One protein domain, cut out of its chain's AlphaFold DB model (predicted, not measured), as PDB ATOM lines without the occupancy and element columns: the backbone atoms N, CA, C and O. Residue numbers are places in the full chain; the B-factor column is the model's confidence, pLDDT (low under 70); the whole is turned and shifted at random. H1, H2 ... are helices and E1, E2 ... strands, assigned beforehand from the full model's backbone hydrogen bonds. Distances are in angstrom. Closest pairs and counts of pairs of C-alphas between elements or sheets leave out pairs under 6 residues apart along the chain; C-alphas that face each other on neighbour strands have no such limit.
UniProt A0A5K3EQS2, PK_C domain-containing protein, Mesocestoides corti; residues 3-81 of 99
ATOM      1  N   VAL A   3     -20.429  45.856   7.089       97.38
ATOM      2  CA  VAL A   3     -21.011  44.535   7.367       97.38
ATOM      3  C   VAL A   3     -21.294  43.809   6.060       97.38
ATOM      4  O   VAL A   3     -22.024  44.317   5.211       97.38
ATOM      5  N   THR A   4     -20.758  42.602   5.902       96.88
ATOM      6  CA  THR A   4     -20.980  41.767   4.715       96.88
ATOM      7  C   THR A   4     -21.141  40.300   5.096       96.88
ATOM      8  O   THR A   4     -20.603  39.857   6.106       96.88
ATOM      9  N   ARG A   5     -21.882  39.539   4.284       96.38
ATOM     10  CA  ARG A   5     -21.937  38.070   4.378       96.38
ATOM     11  C   ARG A   5     -20.853  37.391   3.541       96.38
ATOM     12  O   ARG A   5     -20.568  36.218   3.744       96.38
ATOM     13  N   GLU A   6     -20.249  38.127   2.611       96.88
ATOM     14  CA  GLU A   6     -19.257  37.580   1.697       96.88
ATOM     15  C   GLU A   6     -17.859  37.634   2.322       96.88
ATOM     16  O   GLU A   6     -17.316  38.707   2.609       96.88
ATOM     17  N   GLY A   7     -17.261  36.459   2.532       98.06
ATOM     18  CA  GLY A   7     -15.962  36.331   3.186       98.06
ATOM     19  C   GLY A   7     -14.827  36.946   2.371       98.06
ATOM     20  O   GLY A   7     -13.907  37.529   2.949       98.06
ATOM     21  N   VAL A   8     -14.885  36.848   1.038       98.31
ATOM     22  CA  VAL A   8     -13.889  37.475   0.156       98.31
ATOM     23  C   VAL A   8     -13.943  38.996   0.289       98.31
ATOM     24  O   VAL A   8     -12.910  39.618   0.541       98.31
ATOM     25  N   THR A   9     -15.142  39.584   0.229       97.44
ATOM     26  CA  THR A   9     -15.350  41.028   0.403       97.44
ATOM     27  C   THR A   9     -14.860  41.506   1.767       97.44
ATOM     28  O   THR A   9     -14.156  42.508   1.837       97.44
ATOM     29  N   ALA A  10     -15.161  40.777   2.850       98.06
ATOM     30  CA  ALA A  10     -14.700  41.133   4.194       98.06
ATOM     31  C   ALA A  10     -13.167  41.251   4.271       98.06
ATOM     32  O   ALA A  10     -12.648  42.194   4.860       98.06
ATOM     33  N   ARG A  11     -12.438  40.323   3.636       98.25
ATOM     34  CA  ARG A  11     -10.968  40.356   3.588       98.25
ATOM     35  C   ARG A  11     -10.439  41.482   2.700       98.25
ATOM     36  O   ARG A  11      -9.486  42.154   3.076       98.25
ATOM     37  N   GLN A  12     -11.055  41.708   1.543       98.50
ATOM     38  CA  GLN A  12     -10.641  42.764   0.613       98.50
ATOM     39  C   GLN A  12     -10.862  44.172   1.175       98.50
ATOM     40  O   GLN A  12     -10.103  45.084   0.853       98.50
ATOM     41  N   LEU A  13     -11.860  44.360   2.041       98.19
ATOM     42  CA  LEU A  13     -12.152  45.652   2.666       98.19
ATOM     43  C   LEU A  13     -10.990  46.212   3.499       98.19
ATOM     44  O   LEU A  13     -10.908  47.427   3.653       98.19
ATOM     45  N   TYR A  14     -10.058  45.376   3.968       97.38
ATOM     46  CA  TYR A  14      -8.843  45.844   4.646       97.38
ATOM     47  C   TYR A  14      -7.915  46.687   3.756       97.38
ATOM     48  O   TYR A  14      -7.071  47.405   4.281       97.38
ATOM     49  N   LEU A  15      -8.073  46.644   2.427       98.19
ATOM     50  CA  LEU A  15      -7.320  47.500   1.501       98.19
ATOM     51  C   LEU A  15      -7.748  48.975   1.571       98.19
ATOM     52  O   LEU A  15      -7.034  49.846   1.076       98.19
ATOM     53  N   TRP A  16      -8.899  49.270   2.179       97.88
ATOM     54  CA  TRP A  16      -9.488  50.604   2.212       97.88
ATOM     55  C   TRP A  16      -9.330  51.240   3.593       97.88
ATOM     56  O   TRP A  16      -9.716  50.680   4.622       97.88
ATOM     57  N   ARG A  17      -8.772  52.454   3.629       97.69
ATOM     58  CA  ARG A  17      -8.553  53.188   4.882       97.69
ATOM     59  C   ARG A  17      -9.882  53.501   5.572       97.69
ATOM     60  O   ARG A  17     -10.806  54.013   4.951       97.69
ATOM     61  N   GLY A  18      -9.946  53.255   6.880       93.62
ATOM     62  CA  GLY A  18     -11.135  53.538   7.693       93.62
ATOM     63  C   GLY A  18     -12.259  52.507   7.538       93.62
ATOM     64  O   GLY A  18     -13.270  52.594   8.238       93.62
ATOM     65  N   CYS A  19     -12.088  51.498   6.679       95.62
ATOM     66  CA  CYS A  19     -12.992  50.362   6.631       95.62
ATOM     67  C   CYS A  19     -12.690  49.407   7.786       95.62
ATOM     68  O   CYS A  19     -11.584  48.898   7.934       95.62
ATOM     69  N   TYR A  20     -13.716  49.142   8.592       96.38
ATOM     70  CA  TYR A  20     -13.688  48.113   9.625       96.38
ATOM     71  C   TYR A  20     -14.642  46.987   9.203       96.38
ATOM     72  O   TYR A  20     -15.858  47.154   9.377       96.38
ATOM     73  N   PRO A  21     -14.146  45.913   8.559       97.62
ATOM     74  CA  PRO A  21     -14.994  44.853   8.027       97.62
ATOM     75  C   PRO A  21     -15.540  43.940   9.129       97.62
ATOM     76  O   PRO A  21     -14.831  43.579  10.064       97.62
ATOM     77  N   ILE A  22     -16.800  43.534   8.986       97.94
ATOM     78  CA  ILE A  22     -17.477  42.568   9.856       97.94
ATOM     79  C   ILE A  22     -18.103  41.493   8.970       97.94
ATOM     80  O   ILE A  22     -18.931  41.797   8.107       97.94
ATOM     81  N   LEU A  23     -17.719  40.235   9.201       98.00
ATOM     82  CA  LEU A  23     -18.342  39.082   8.556       98.00
ATOM     83  C   LEU A  23     -19.593  38.666   9.338       98.00
ATOM     84  O   LEU A  23     -19.496  38.088  10.419       98.00
ATOM     85  N   TYR A  24     -20.761  38.940   8.771       97.94
ATOM     86  CA  TYR A  24     -22.056  38.557   9.320       97.94
ATOM     87  C   TYR A  24     -22.426  37.147   8.854       97.94
ATOM     88  O   TYR A  24     -22.505  36.897   7.654       97.94
ATOM     89  N   LYS A  25     -22.629  36.217   9.792       96.75
ATOM     90  CA  LYS A  25     -22.837  34.787   9.488       96.75
ATOM     91  C   LYS A  25     -24.286  34.322   9.611       96.75
ATOM     92  O   LYS A  25     -24.591  33.219   9.170       96.75
ATOM     93  N   GLU A  26     -25.167  35.145  10.175       96.38
ATOM     94  CA  GLU A  26     -26.567  34.761  10.344       96.38
ATOM     95  C   GLU A  26     -27.306  34.708   9.002       96.38
ATOM     96  O   GLU A  26     -27.009  35.449   8.047       96.38
ATOM     97  N   SER A  27     -28.325  33.849   8.960       95.25
ATOM     98  CA  SER A  27     -29.221  33.694   7.818       95.25
ATOM     99  C   SER A  27     -29.932  35.005   7.466       95.25
ATOM    100  O   SER A  27     -29.991  35.958   8.254       95.25
ATOM    101  N   LYS A  28     -30.416  35.092   6.223       94.00
ATOM    102  CA  LYS A  28     -31.221  36.234   5.780       94.00
ATOM    103  C   LYS A  28     -32.571  36.217   6.495       94.00
ATOM    104  O   LYS A  28     -33.160  35.150   6.641       94.00
ATOM    105  N   ALA A  29     -33.032  37.380   6.943       91.56
ATOM    106  CA  ALA A  29     -34.424  37.533   7.361       91.56
ATOM    107  C   ALA A  29     -35.349  37.554   6.131       91.56
ATOM    108  O   ALA A  29     -34.903  37.921   5.042       91.56
ATOM    109  N   ASP A  30     -36.625  37.210   6.321       89.31
ATOM    110  CA  ASP A  30     -37.626  37.246   5.246       89.31
ATOM    111  C   ASP A  30     -37.896  38.683   4.778       89.31
ATOM    112  O   ASP A  30     -37.949  38.966   3.581       89.31
ATOM    113  N   LEU A  31     -38.006  39.618   5.729       88.25
ATOM    114  CA  LEU A  31     -38.150  41.041   5.448       88.25
ATOM    115  C   LEU A  31     -36.776  41.705   5.325       88.25
ATOM    116  O   LEU A  31     -35.939  41.626   6.227       88.25
ATOM    117  N   TRP A  32     -36.561  42.437   4.228       87.00
ATOM    118  CA  TRP A  32     -35.319  43.182   3.998       87.00
ATOM    119  C   TRP A  32     -35.010  44.176   5.124       87.00
ATOM    120  O   TRP A  32     -33.861  44.280   5.557       87.00
ATOM    121  N   ALA A  33     -36.032  44.876   5.624       85.06
ATOM    122  CA  ALA A  33     -35.874  45.834   6.713       85.06
ATOM    123  C   ALA A  33     -35.326  45.160   7.983       85.06
ATOM    124  O   ALA A  33     -34.368  45.653   8.580       85.06
ATOM    125  N   ASP A  34     -35.857  43.988   8.336       88.75
ATOM    126  CA  ASP A  34     -35.378  43.204   9.475       88.75
ATOM    127  C   ASP A  34     -33.953  42.703   9.248       88.75
ATOM    128  O   ASP A  34     -33.119  42.760  10.152       88.75
ATOM    129  N   ASP A  35     -33.639  42.251   8.032       91.25
ATOM    130  CA  ASP A  35     -32.297  41.787   7.680       91.25
ATOM    131  C   ASP A  35     -31.242  42.889   7.843       91.25
ATOM    132  O   ASP A  35     -30.141  42.655   8.354       91.25
ATOM    133  N   VAL A  36     -31.573  44.104   7.407       90.56
ATOM    134  CA  VAL A  36     -30.709  45.272   7.562       90.56
ATOM    135  C   VAL A  36     -30.624  45.687   9.031       90.56
ATOM    136  O   VAL A  36     -29.514  45.901   9.515       90.56
ATOM    137  N   ASN A  37     -31.741  45.728   9.765       90.75
ATOM    138  CA  ASN A  37     -31.753  46.052  11.196       90.75
ATOM    139  C   ASN A  37     -30.852  45.100  12.000       90.75
ATOM    140  O   ASN A  37     -30.020  45.562  12.784       90.75
ATOM    141  N   ARG A  38     -30.924  43.783  11.751       93.31
ATOM    142  CA  ARG A  38     -30.047  42.791  12.405       93.31
ATOM    143  C   ARG A  38     -28.566  43.026  12.092       93.31
ATOM    144  O   ARG A  38     -27.719  42.936  12.981       93.31
ATOM    145  N   ARG A  39     -28.235  43.381  10.844       95.06
ATOM    146  CA  ARG A  39     -26.855  43.715  10.446       95.06
ATOM    147  C   ARG A  39     -26.351  45.004  11.092       95.06
ATOM    148  O   ARG A  39     -25.190  45.054  11.493       95.06
ATOM    149  N   ILE A  40     -27.198  46.024  11.220       94.00
ATOM    150  CA  ILE A  40     -26.829  47.268  11.906       94.00
ATOM    151  C   ILE A  40     -26.608  47.002  13.399       94.00
ATOM    152  O   ILE A  40     -25.590  47.433  13.937       94.00
ATOM    153  N   ALA A  41     -27.482  46.228  14.048       93.00
ATOM    154  CA  ALA A  41     -27.311  45.833  15.447       93.00
ATOM    155  C   ALA A  41     -25.981  45.090  15.673       93.00
ATOM    156  O   ALA A  41     -25.250  45.399  16.611       93.00
ATOM    157  N   CYS A  42     -25.611  44.180  14.762       95.25
ATOM    158  CA  CYS A  42     -24.306  43.517  14.788       95.25
ATOM    159  C   CYS A  42     -23.134  44.512  14.698       95.25
ATOM    160  O   CYS A  42     -22.166  44.383  15.448       95.25
ATOM    161  N   ALA A  43     -23.218  45.523  13.823       96.25
ATOM    162  CA  ALA A  43     -22.189  46.558  13.723       96.25
ATOM    163  C   ALA A  43     -22.068  47.389  15.004       96.25
ATOM    164  O   ALA A  43     -20.953  47.634  15.458       96.25
ATOM    165  N   ILE A  44     -23.198  47.797  15.586       94.50
ATOM    166  CA  ILE A  44     -23.231  48.584  16.824       94.50
ATOM    167  C   ILE A  44     -22.596  47.791  17.967       94.50
ATOM    168  O   ILE A  44     -21.707  48.300  18.643       94.50
ATOM    169  N   GLU A  45     -22.996  46.532  18.138       94.12
ATOM    170  CA  GLU A  45     -22.446  45.642  19.163       94.12
ATOM    171  C   GLU A  45     -20.932  45.458  19.003       94.12
ATOM    172  O   GLU A  45     -20.172  45.541  19.967       94.12
ATOM    173  N   HIS A  46     -20.467  45.254  17.769       95.88
ATOM    174  CA  HIS A  46     -19.038  45.139  17.497       95.88
ATOM    175  C   HIS A  46     -18.300  46.451  17.781       95.88
ATOM    176  O   HIS A  46     -17.224  46.428  18.374       95.88
ATOM    177  N   GLY A  47     -18.877  47.593  17.399       95.88
ATOM    178  CA  GLY A  47     -18.322  48.922  17.650       95.88
ATOM    179  C   GLY A  47     -18.216  49.245  19.141       95.88
ATOM    180  O   GLY A  47     -17.182  49.754  19.571       95.88
ATOM    181  N   ARG A  48     -19.227  48.868  19.935       95.06
ATOM    182  CA  ARG A  48     -19.204  48.961  21.403       95.06
ATOM    183  C   ARG A  48     -18.092  48.091  21.996       95.06
ATOM    184  O   ARG A  48     -17.298  48.581  22.795       95.06
ATOM    185  N   LYS A  49     -17.960  46.834  21.551       96.19
ATOM    186  CA  LYS A  49     -16.921  45.899  22.037       96.19
ATOM    187  C   LYS A  49     -15.495  46.407  21.865       96.19
ATOM    188  O   LYS A  49     -14.651  46.134  22.711       96.19
ATOM    189  N   ILE A  50     -15.217  47.114  20.774       95.62
ATOM    190  CA  ILE A  50     -13.878  47.648  20.485       95.62
ATOM    191  C   ILE A  50     -13.696  49.100  20.948       95.62
ATOM    192  O   ILE A  50     -12.671  49.704  20.641       95.62
ATOM    193  N   GLY A  51     -14.678  49.667  21.659       95.44
ATOM    194  CA  GLY A  51     -14.621  51.029  22.196       95.44
ATOM    195  C   GLY A  51     -14.722  52.140  21.146       95.44
ATOM    196  O   GLY A  51     -14.316  53.264  21.425       95.44
ATOM    197  N   LEU A  52     -15.233  51.848  19.944       95.50
ATOM    198  CA  LEU A  52     -15.471  52.862  18.906       95.50
ATOM    199  C   LEU A  52     -16.821  53.569  19.048       95.50
ATOM    200  O   LEU A  52     -16.984  54.641  18.477       95.50
ATOM    201  N   LEU A  53     -17.786  52.947  19.727       95.06
ATOM    202  CA  LEU A  53     -19.136  53.474  19.915       95.06
ATOM    203  C   LEU A  53     -19.513  53.419  21.393       95.06
ATOM    204  O   LEU A  53     -19.288  52.401  22.051       95.06
ATOM    205  N   ALA A  54     -20.141  54.479  21.881       93.00
ATOM    206  CA  ALA A  54     -20.738  54.583  23.203       93.00
ATOM    207  C   ALA A  54     -22.212  55.005  23.105       93.00
ATOM    208  O   ALA A  54     -22.717  55.393  22.049       93.00
ATOM    209  N   ASP A  55     -22.931  54.919  24.220       90.19
ATOM    210  CA  ASP A  55     -24.296  55.431  24.269       90.19
ATOM    211  C   ASP A  55     -24.318  56.948  24.067       90.19
ATOM    212  O   ASP A  55     -23.409  57.668  24.480       90.19
ATOM    213  N   ARG A  56     -25.401  57.434  23.453       89.69
ATOM    214  CA  ARG A  56     -25.620  58.824  23.020       89.69
ATOM    215  C   ARG A  56     -24.761  59.295  21.844       89.69
ATOM    216  O   ARG A  56     -25.014  60.406  21.366       89.69
ATOM    217  N   ASP A  57     -23.842  58.472  21.336       93.19
ATOM    218  CA  ASP A  57     -23.159  58.743  20.072       93.19
ATOM    219  C   ASP A  57     -24.150  58.774  18.910       93.19
ATOM    220  O   ASP A  57     -25.180  58.095  18.909       93.19
ATOM    221  N   HIS A  58     -23.812  59.561  17.892       92.25
ATOM    222  CA  HIS A  58     -24.558  59.596  16.644       92.25
ATOM    223  C   HIS A  58     -23.805  58.798  15.588       92.25
ATOM    224  O   HIS A  58     -22.625  59.040  15.336       92.25
ATOM    225  N   ILE A  59     -24.505  57.874  14.940       93.50
ATOM    226  CA  ILE A  59     -23.970  57.089  13.833       93.50
ATOM    227  C   ILE A  59     -24.684  57.443  12.536       93.50
ATOM    228  O   ILE A  59     -25.869  57.782  12.522       93.50
ATOM    229  N   VAL A  60     -23.955  57.318  11.431       94.12
ATOM    230  CA  VAL A  60     -24.515  57.396  10.085       94.12
ATOM    231  C   VAL A  60     -24.631  55.983   9.530       94.12
ATOM    232  O   VAL A  60     -23.637  55.268   9.403       94.12
ATOM    233  N   VAL A  61     -25.852  55.583   9.196       93.62
ATOM    234  CA  VAL A  61     -26.160  54.303   8.564       93.62
ATOM    235  C   VAL A  61     -26.372  54.533   7.077       93.62
ATOM    236  O   VAL A  61     -27.187  55.367   6.686       93.62
ATOM    237  N   VAL A  62     -25.659  53.766   6.256       94.06
ATOM    238  CA  VAL A  62     -25.774  53.790   4.796       94.06
ATOM    239  C   VAL A  62     -26.215  52.407   4.321       94.06
ATOM    240  O   VAL A  62     -25.548  51.413   4.610       94.06
ATOM    241  N   ALA A  63     -27.350  52.337   3.628       90.88
ATOM    242  CA  ALA A  63     -27.950  51.087   3.160       90.88
ATOM    243  C   ALA A  63     -28.774  51.294   1.877       90.88
ATOM    244  O   ALA A  63     -29.023  52.421   1.448       90.88
ATOM    245  N   GLY A  64     -29.199  50.196   1.254       87.94
ATOM    246  CA  GLY A  64     -30.200  50.219   0.187       87.94
ATOM    247  C   GLY A  64     -31.616  50.060   0.731       87.94
ATOM    248  O   GLY A  64     -31.830  49.368   1.728       87.94
ATOM    249  N   TRP A  65     -32.592  50.675   0.061       81.12
ATOM    250  CA  TRP A  65     -34.013  50.506   0.386       81.12
ATOM    251  C   TRP A  65     -34.571  49.127  -0.006       81.12
ATOM    252  O   TRP A  65     -35.524  48.659   0.609       81.12
ATOM    253  N   LYS A  66     -33.937  48.457  -0.979       82.62
ATOM    254  CA  LYS A  66     -34.233  47.090  -1.433       82.62
ATOM    255  C   LYS A  66     -32.974  46.217  -1.446       82.62
ATOM    256  O   LYS A  66     -31.860  46.735  -1.381       82.62
ATOM    257  N   SER A  67     -33.156  44.895  -1.532       85.31
ATOM    258  CA  SER A  67     -32.073  43.893  -1.462       85.31
ATOM    259  C   SER A  67     -31.240  43.759  -2.750       85.31
ATOM    260  O   SER A  67     -30.369  42.883  -2.819       85.31
ATOM    261  N   ASP A  68     -31.501  44.573  -3.768       84.81
ATOM    262  CA  ASP A  68     -30.837  44.447  -5.060       84.81
ATOM    263  C   ASP A  68     -29.350  44.845  -4.972       84.81
ATOM    264  O   ASP A  68     -28.966  45.752  -4.223       84.81
ATOM    265  N   PRO A  69     -28.466  44.182  -5.736       82.56
ATOM    266  CA  PRO A  69     -27.080  44.612  -5.850       82.56
ATOM    267  C   PRO A  69     -26.976  46.050  -6.378       82.56
ATOM    268  O   PRO A  69     -27.698  46.446  -7.287       82.56
ATOM    269  N   GLY A  70     -26.041  46.834  -5.835       84.69
ATOM    270  CA  GLY A  70     -25.737  48.182  -6.335       84.69
ATOM    271  C   GLY A  70     -26.726  49.283  -5.936       84.69
ATOM    272  O   GLY A  70     -26.486  50.441  -6.257       84.69
ATOM    273  N   THR A  71     -27.789  48.987  -5.185       86.00
ATOM    274  CA  THR A  71     -28.846  49.971  -4.880       86.00
ATOM    275  C   THR A  71     -28.675  50.663  -3.527       86.00
ATOM    276  O   THR A  71     -29.623  50.779  -2.752       86.00
ATOM    277  N   THR A  72     -27.458  51.116  -3.209       89.56
ATOM    278  CA  THR A  72     -27.195  51.881  -1.975       89.56
ATOM    279  C   THR A  72     -27.654  53.326  -2.157       89.56
ATOM    280  O   THR A  72     -27.029  54.075  -2.899       89.56
ATOM    281  N   ASN A  73     -28.744  53.722  -1.497       89.94
ATOM    282  CA  ASN A  73     -29.387  55.024  -1.726       89.94
ATOM    283  C   ASN A  73     -30.008  55.666  -0.473       89.94
ATOM    284  O   ASN A  73     -30.639  56.714  -0.571       89.94
ATOM    285  N   THR A  74     -29.883  55.037   0.692       87.50
ATOM    286  CA  THR A  74     -30.501  55.501   1.934       87.50
ATOM    287  C   THR A  74     -29.419  55.848   2.947       87.50
ATOM    288  O   THR A  74     -28.563  55.017   3.256       87.50
ATOM    289  N   VAL A  75     -29.484  57.065   3.492       91.06
ATOM    290  CA  VAL A  75     -28.621  57.550   4.578       91.06
ATOM    291  C   VAL A  75     -29.498  57.918   5.772       91.06
ATOM    292  O   VAL A  75     -30.496  58.617   5.610       91.06
ATOM    293  N   ARG A  76     -29.143  57.450   6.971       87.69
ATOM    294  CA  ARG A  76     -29.855  57.754   8.223       87.69
ATOM    295  C   ARG A  76     -28.880  58.167   9.315       87.69
ATOM    296  O   ARG A  76     -27.805  57.588   9.418       87.69
ATOM    297  N   ILE A  77     -29.281  59.125  10.146       89.62
ATOM    298  CA  ILE A  77     -28.558  59.511  11.363       89.62
ATOM    299  C   ILE A  77     -29.318  58.921  12.549       89.62
ATOM    300  O   ILE A  77     -30.527  59.120  12.663       89.62
ATOM    301  N   VAL A  78     -28.624  58.175  13.403       88.81
ATOM    302  CA  VAL A  78     -29.218  57.453  14.536       88.81
ATOM    303  C   VAL A  78     -28.441  57.785  15.795       88.81
ATOM    304  O   VAL A  78     -27.213  57.722  15.784       88.81
ATOM    305  N   GLN A  79     -29.146  58.102  16.878       89.88
ATOM    306  CA  GLN A  79     -28.542  58.237  18.198       89.88
ATOM    307  C   GLN A  79     -28.607  56.906  18.958       89.88
ATOM    308  O   GLN A  79     -29.697  56.362  19.169       89.88
ATOM    309  N   LEU A  80     -27.447  56.418  19.394       89.19
ATOM    310  CA  LEU A  80     -27.313  55.204  20.198       89.19
ATOM    311  C   LEU A  80     -27.854  55.411  21.623       89.19
ATOM    312  O   LEU A  80     -27.767  56.502  22.186       89.19
ATOM    313  N   GLY A  81     -28.416  54.364  22.215       78.56
ATOM    314  CA  GLY A  81     -29.047  54.344  23.536       78.56
ATOM    315  C   GLY A  81     -30.420  55.025  23.612       78.56
ATOM    316  O   GLY A  81     -30.977  55.152  24.702       78.56
TER     317      GLY A  81
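AT A GLANCE: This is residues 3 to 81 of the 99 residues of the protein "PK_C domain-containing protein" of Mesocestoides corti (UniProt A0A5K3EQS2). One long helix, H2, has a two-stranded hairpin, E2 and E3, alongside it, with E2 the nearer strand. At another side of H2 is a smaller unit, in which H1 packs on the short strand E1 and residues 3 to 4 pair with E1; H2 comes near E1 and E2 at few C-alphas. The printed part has 79 residues, with two named helices and three named strands in the order H1, E1, H2, E2, E3. The class is mixed, helices and strands, and the one sheet of named strands has the order E2 - E3, antiparallel. The whole is compact, with a radius of gyration of the C-alphas of 12.9 A and spans of 32 by 28 by 23 A.

HOW THE PARTS SIT: Residues 3 to 4 pair in parallel with residues 22 to 23 of E1, which is residues 21 to 23 and pairs with no named strand. H1, residues 7 to 15, has 7 pairs of C-alphas within 8 A of E1, the closest being those of Ala 10 and Pro 21, 5.3 A apart. H2, residues 32 to 49, has its closest C-alpha to E1 at Ala 43, 7.3 A from that of Ile 22. H1 and H2 are apart. E2, residues 58 to 64, comes closest to H2 at the C-alphas of Val 36 and Ala 63, 7.8 A apart. E2 and E3, residues 72 to 79, form a hairpin, antiparallel at 157 degrees between their directions. N 61 and O 76, 2.8 A apart, and N 78 and O 59, 2.9 A apart, are within hydrogen-bond range across it. E3 is apart from H2. In H2 every O i to N i+4 pair is within hydrogen-bond range; in H1 it is 3 of 5.

IN THESE COORDINATES: H1 runs from C-alpha 7 at (-15.962, 36.331, 3.186) to C-alpha 15, 14.2 A. E1 covers residues 21 to 23, 6.7 A. H2 begins at C-alpha 32 at (-35.319, 43.182, 3.998) and measures 25.9 A to C-alpha 49. E2, residues 58 to 64, spans 19.8 A. E3 runs from residue 72 to C-alpha 79 at (-28.542, 58.237, 18.198), 21.2 A.

THE WHOLE: The two C-alphas farthest apart are those of Val 8 and Arg 56, 33.4 A. The printed part runs from residue 3 to residue 81 and has no cut. The link from H1 to E1 is tight, the other three are short, and none is long. The mean pLDDT of the printed part is 92.8, and no printed residue is under 70.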